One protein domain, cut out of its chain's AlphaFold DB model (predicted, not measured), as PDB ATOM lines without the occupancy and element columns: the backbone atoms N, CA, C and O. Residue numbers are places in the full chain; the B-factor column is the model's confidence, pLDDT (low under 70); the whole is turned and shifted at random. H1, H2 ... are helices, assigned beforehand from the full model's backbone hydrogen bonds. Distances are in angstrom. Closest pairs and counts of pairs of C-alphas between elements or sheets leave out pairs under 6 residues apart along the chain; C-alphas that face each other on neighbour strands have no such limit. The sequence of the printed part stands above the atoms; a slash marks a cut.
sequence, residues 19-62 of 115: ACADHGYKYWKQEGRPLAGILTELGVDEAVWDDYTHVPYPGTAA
ATOM      1  N   ALA A  19     172.882 133.540 161.556       68.06
ATOM      2  CA  ALA A  19     173.444 134.781 162.087       68.06
ATOM      3  C   ALA A  19     172.477 135.549 163.008       68.06
ATOM      4  O   ALA A  19     172.837 136.612 163.512       68.06
ATOM      5  N   CYS A  20     171.264 135.031 163.232       67.69
ATOM      6  CA  CYS A  20     170.351 135.566 164.229       67.69
ATOM      7  C   CYS A  20     171.015 135.476 165.615       67.69
ATOM      8  O   CYS A  20     171.252 134.383 166.152       67.69
ATOM      9  N   ALA A  21     171.373 136.648 166.145       64.50
ATOM     10  CA  ALA A  21     171.948 136.811 167.477       64.50
ATOM     11  C   ALA A  21     170.914 136.521 168.573       64.50
ATOM     12  O   ALA A  21     171.283 136.129 169.677       64.50
ATOM     13  N   ASP A  22     169.627 136.669 168.253       72.69
ATOM     14  CA  ASP A  22     168.536 136.354 169.158       72.69
ATOM     15  C   ASP A  22     168.265 134.843 169.135       72.69
ATOM     16  O   ASP A  22     167.748 134.265 168.175       72.69
ATOM     17  N   HIS A  23     168.679 134.166 170.204       76.31
ATOM     18  CA  HIS A  23     168.442 132.734 170.364       76.31
ATOM     19  C   HIS A  23     166.955 132.394 170.517       76.31
ATOM     20  O   HIS A  23     166.589 131.238 170.309       76.31
ATOM     21  N   GLY A  24     166.101 133.382 170.796       73.31
ATOM     22  CA  GLY A  24     164.660 133.223 170.922       73.31
ATOM     23  C   GLY A  24     163.990 132.760 169.631       73.31
ATOM     24  O   GLY A  24     162.983 132.068 169.696       73.31
ATOM     25  N   TYR A  25     164.566 133.033 168.460       75.75
ATOM     26  CA  TYR A  25     164.021 132.530 167.193       75.75
ATOM     27  C   TYR A  25     164.476 131.105 166.840       75.75
ATOM     28  O   TYR A  25     163.990 130.510 165.880       75.75
ATOM     29  N   LYS A  26     165.394 130.517 167.616       82.06
ATOM     30  CA  LYS A  26     165.853 129.136 167.425       82.06
ATOM     31  C   LYS A  26     164.949 128.202 168.223       82.06
ATOM     32  O   LYS A  26     165.337 127.749 169.293       82.06
ATOM     33  N   TYR A  27     163.766 127.887 167.697       80.62
ATOM     34  CA  TYR A  27     162.773 127.036 168.381       80.62
ATOM     35  C   TYR A  27     163.304 125.643 168.778       80.62
ATOM     36  O   TYR A  27     162.752 124.989 169.657       80.62
ATOM     37  N   TRP A  28     164.389 125.183 168.149       82.75
ATOM     38  CA  TRP A  28     165.090 123.936 168.481       82.75
ATOM     39  C   TRP A  28     166.096 124.064 169.642       82.75
ATOM     40  O   TRP A  28     166.822 123.115 169.947       82.75
ATOM     41  N   LYS A  29     166.215 125.238 170.270       81.62
ATOM     42  CA  LYS A  29     167.059 125.492 171.444       81.62
ATOM     43  C   LYS A  29     166.188 125.652 172.686       81.62
ATOM     44  O   LYS A  29     165.054 126.097 172.606       81.62
ATOM     45  N   GLN A  30     166.757 125.341 173.848       77.19
ATOM     46  CA  GLN A  30     166.057 125.439 175.134       77.19
ATOM     47  C   GLN A  30     165.685 126.887 175.507       77.19
ATOM     48  O   GLN A  30     164.675 127.111 176.160       77.19
ATOM     49  N   GLU A  31     166.473 127.865 175.054       79.12
ATOM     50  CA  GLU A  31     166.195 129.307 175.198       79.12
ATOM     51  C   GLU A  31     165.296 129.858 174.071       79.12
ATOM     52  O   GLU A  31     165.020 131.055 174.011       79.12
ATOM     53  N   GLY A  32     164.886 128.992 173.141       80.88
ATOM     54  CA  GLY A  32     164.061 129.339 171.995       80.88
ATOM     55  C   GLY A  32     162.595 129.514 172.370       80.88
ATOM     56  O   GLY A  32     162.058 128.829 173.240       80.88
ATOM     57  N   ARG A  33     161.920 130.425 171.672       83.94
ATOM     58  CA  ARG A  33     160.467 130.573 171.727       83.94
ATOM     59  C   ARG A  33     159.800 129.401 170.999       83.94
ATOM     60  O   ARG A  33     160.385 128.844 170.066       83.94
ATOM     61  N   PRO A  34     158.563 129.043 171.380       85.25
ATOM     62  CA  PRO A  34     157.800 128.038 170.655       85.25
ATOM     63  C   PRO A  34     157.596 128.465 169.198       85.25
ATOM     64  O   PRO A  34     157.285 129.627 168.925       85.25
ATOM     65  N   LEU A  35     157.713 127.506 168.274       85.69
ATOM     66  CA  LEU A  35     157.557 127.724 166.831       85.69
ATOM     67  C   LEU A  35     156.230 128.419 166.490       85.69
ATOM     68  O   LEU A  35     156.219 129.376 165.728       85.69
ATOM     69  N   ALA A  36     155.139 128.021 167.149       86.00
ATOM     70  CA  ALA A  36     153.830 128.664 167.034       86.00
ATOM     71  C   ALA A  36     153.865 130.174 167.349       86.00
ATOM     72  O   ALA A  36     153.218 130.969 166.673       86.00
ATOM     73  N   GLY A  37     154.649 130.599 168.346       85.62
ATOM     74  CA  GLY A  37     154.809 132.017 168.680       85.62
ATOM     75  C   GLY A  37     155.549 132.791 167.589       85.62
ATOM     76  O   GLY A  37     155.140 133.893 167.240       85.62
ATOM     77  N   ILE A  38     156.584 132.181 167.006       86.38
ATOM     78  CA  ILE A  38     157.350 132.761 165.893       86.38
ATOM     79  C   ILE A  38     156.459 132.893 164.653       86.38
ATOM     80  O   ILE A  38     156.397 133.954 164.045       86.38
ATOM     81  N   LEU A  39     155.719 131.839 164.307       86.81
ATOM     82  CA  LEU A  39     154.788 131.842 163.177       86.81
ATOM     83  C   LEU A  39     153.647 132.855 163.367       86.81
ATOM     84  O   LEU A  39     153.233 133.509 162.414       86.81
ATOM     85  N   THR A  40     153.180 133.044 164.604       86.31
ATOM     86  CA  THR A  40     152.172 134.069 164.923       86.31
ATOM     87  C   THR A  40     152.725 135.477 164.699       86.31
ATOM     88  O   THR A  40     152.035 136.323 164.139       86.31
ATOM     89  N   GLU A  41     153.971 135.735 165.106       85.00
ATOM     90  CA  GLU A  41     154.645 137.025 164.903       85.00
ATOM     91  C   GLU A  41     154.875 137.326 163.414       85.00
ATOM     92  O   GLU A  41     154.725 138.467 162.982       85.00
ATOM     93  N   LEU A  42     155.181 136.292 162.626       84.19
ATOM     94  CA  LEU A  42     155.345 136.391 161.175       84.19
ATOM     95  C   LEU A  42     154.017 136.532 160.416       84.19
ATOM     96  O   LEU A  42     154.044 136.843 159.228       84.19
ATOM     97  N   GLY A  43     152.876 136.323 161.081       83.44
ATOM     98  CA  GLY A  43     151.552 136.430 160.466       83.44
ATOM     99  C   GLY A  43     151.329 135.407 159.353       83.44
ATOM    100  O   GLY A  43     150.786 135.762 158.311       83.44
ATOM    101  N   VAL A  44     151.794 134.170 159.551       84.69
ATOM    102  CA  VAL A  44     151.712 133.118 158.528       84.69
ATOM    103  C   VAL A  44     150.270 132.689 158.258       84.69
ATOM    104  O   VAL A  44     149.445 132.681 159.170       84.69
ATOM    105  N   ASP A  45     149.979 132.282 157.025       86.31
ATOM    106  CA  ASP A  45     148.686 131.705 156.657       86.31
ATOM    107  C   ASP A  45     148.447 130.335 157.314       86.31
ATOM    108  O   ASP A  45     149.384 129.612 157.657       86.31
ATOM    109  N   GLU A  46     147.176 129.941 157.428       86.75
ATOM    110  CA  GLU A  46     146.766 128.660 158.028       86.75
ATOM    111  C   GLU A  46     147.408 127.447 157.337       86.75
ATOM    112  O   GLU A  46     147.799 126.497 158.007       86.75
ATOM    113  N   ALA A  47     147.578 127.503 156.012       86.44
ATOM    114  CA  ALA A  47     148.223 126.433 155.251       86.44
ATOM    115  C   ALA A  47     149.683 126.221 155.685       86.44
ATOM    116  O   ALA A  47     150.095 125.103 155.969       86.44
ATOM    117  N   VAL A  48     150.439 127.315 155.814       86.81
ATOM    118  CA  VAL A  48     151.832 127.281 156.281       86.81
ATOM    119  C   VAL A  48     151.883 126.852 157.748       86.81
ATOM    120  O   VAL A  48     152.764 126.108 158.167       86.81
ATOM    121  N   TRP A  49     150.923 127.290 158.558       88.19
ATOM    122  CA  TRP A  49     150.837 126.895 159.960       88.19
ATOM    123  C   TRP A  49     150.648 125.383 160.158       88.19
ATOM    124  O   TRP A  49     151.280 124.819 161.057       88.19
ATOM    125  N   ASP A  50     149.802 124.746 159.343       88.12
ATOM    126  CA  ASP A  50     149.543 123.296 159.374       88.12
ATOM    127  C   ASP A  50     150.787 122.483 158.981       88.12
ATOM    128  O   ASP A  50     151.094 121.465 159.603       88.12
ATOM    129  N   ASP A  51     151.582 122.990 158.031       88.56
ATOM    130  CA  ASP A  51     152.836 122.350 157.613       88.56
ATOM    131  C   ASP A  51     153.898 122.341 158.726       88.56
ATOM    132  O   ASP A  51     154.689 121.400 158.849       88.56
ATOM    133  N   TYR A  52     153.939 123.393 159.549       85.44
ATOM    134  CA  TYR A  52     154.970 123.562 160.577       85.44
ATOM    135  C   TYR A  52     154.541 123.125 161.976       85.44
ATOM    136  O   TYR A  52     155.398 122.892 162.836       85.44
ATOM    137  N   THR A  53     153.241 123.054 162.253       83.88
ATOM    138  CA  THR A  53     152.738 122.792 163.597       83.88
ATOM    139  C   THR A  53     151.519 121.883 163.579       83.88
ATOM    140  O   THR A  53     150.677 121.957 162.700       83.88
ATOM    141  N   HIS A  54     151.369 121.083 164.633       85.06
ATOM    142  CA  HIS A  54     150.159 120.285 164.862       85.06
ATOM    143  C   HIS A  54     149.168 120.970 165.813       85.06
ATOM    144  O   HIS A  54     148.265 120.325 166.345       85.06
ATOM    145  N   VAL A  55     149.378 122.255 166.110       84.69
ATOM    146  CA  VAL A  55     148.508 123.020 167.009       84.69
ATOM    147  C   VAL A  55     147.457 123.773 166.196       84.69
ATOM    148  O   VAL A  55     147.732 124.153 165.060       84.69
ATOM    149  N   PRO A  56     146.259 124.030 166.746       84.00
ATOM    150  CA  PRO A  56     145.234 124.779 166.027       84.00
ATOM    151  C   PRO A  56     145.715 126.196 165.692       84.00
ATOM    152  O   PRO A  56     146.309 126.875 166.534       84.00
ATOM    153  N   TYR A  57     145.432 126.642 164.467       82.12
ATOM    154  CA  TYR A  57     145.789 127.976 163.993       82.12
ATOM    155  C   TYR A  57     145.108 129.065 164.850       82.12
ATOM    156  O   TYR A  57     143.885 129.045 165.021       82.12
ATOM    157  N   PRO A  58     145.852 130.052 165.390       77.31
ATOM    158  CA  PRO A  58     145.300 131.096 166.262       77.31
ATOM    159  C   PRO A  58     144.501 132.178 165.509       77.31
ATOM    160  O   PRO A  58     144.029 133.136 166.134       77.31
ATOM    161  N   GLY A  59     144.341 132.043 164.186       63.88
ATOM    162  CA  GLY A  59     143.845 133.053 163.240       63.88
ATOM    163  C   GLY A  59     142.482 133.682 163.510       63.88
ATOM    164  O   GLY A  59     142.146 134.683 162.885       63.88
ATOM    165  N   THR A  60     141.711 133.180 164.471       51.50
ATOM    166  CA  THR A  60     140.416 133.774 164.838       51.50
ATOM    167  C   THR A  60     140.504 134.711 166.053       51.50
ATOM    168  O   THR A  60     139.612 135.535 166.252       51.50
ATOM    169  N   ALA A  61     141.578 134.647 166.852       50.59
ATOM    170  CA  ALA A  61     141.739 135.462 168.064       50.59
ATOM    171  C   ALA A  61     142.729 136.632 167.897       50.59
ATOM    172  O   ALA A  61     142.487 137.714 168.427       50.59
ATOM    173  N   ALA A  62     143.814 136.459 167.134       49.53
ATOM    174  CA  ALA A  62     144.872 137.473 167.029       49.53
ATOM    175  C   ALA A  62     144.551 138.614 166.037       49.53
ATOM    176  O   ALA A  62     144.894 139.769 166.287       49.53
TER     177      ALA A  62
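This is residues 19 to 62 of the 115 residues of an uncharacterized protein of Pseudodesulfovibrio sp. F-1 (UniProt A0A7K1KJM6). Little regular structure is here: two short helices joined by a tight link, H1 in the middle, with a looped stretch, residues 19 to 34, towards one end of the long axis and H2 towards the other. After H2, residues 53 to 57 fold back beside it. The printed part has 44 residues with two named helices, H1 then H2, and no named strand; the class is all helix, with 15 residues in named elements, under half. It is only just compact, close to loose, with a radius of gyration of the C-alphas of 11.1 A, and elongated, spanning 31 by 17 by 16 A.

Start at H1, residues 35 to 42, the longest helix. H2, residues 46 to 52, only just touches it, with 3 pairs of C-alphas within 8 A; look at the closest, those of Leu 39 and Trp 49, 7.1 A apart. They form a helical hairpin, running opposite ways at a steep tilt of 40 degrees. In H1 and H2 every O i to N i+4 pair is within hydrogen-bond range.

Find C-alpha 35 at (157.557, 127.724, 166.831); from there H1 runs 10.6 A to C-alpha 42. H2 runs 10.0 A from C-alpha 46 to C-alpha 52 at (154.970, 123.562, 160.577).

The C-alphas farthest apart, those of Ala 19 and Thr 60, are 33.2 A apart. The printed part has no cut. Mean pLDDT of the printed part is 79.4; residues 19 to 21 and 59 to 62 are under 70.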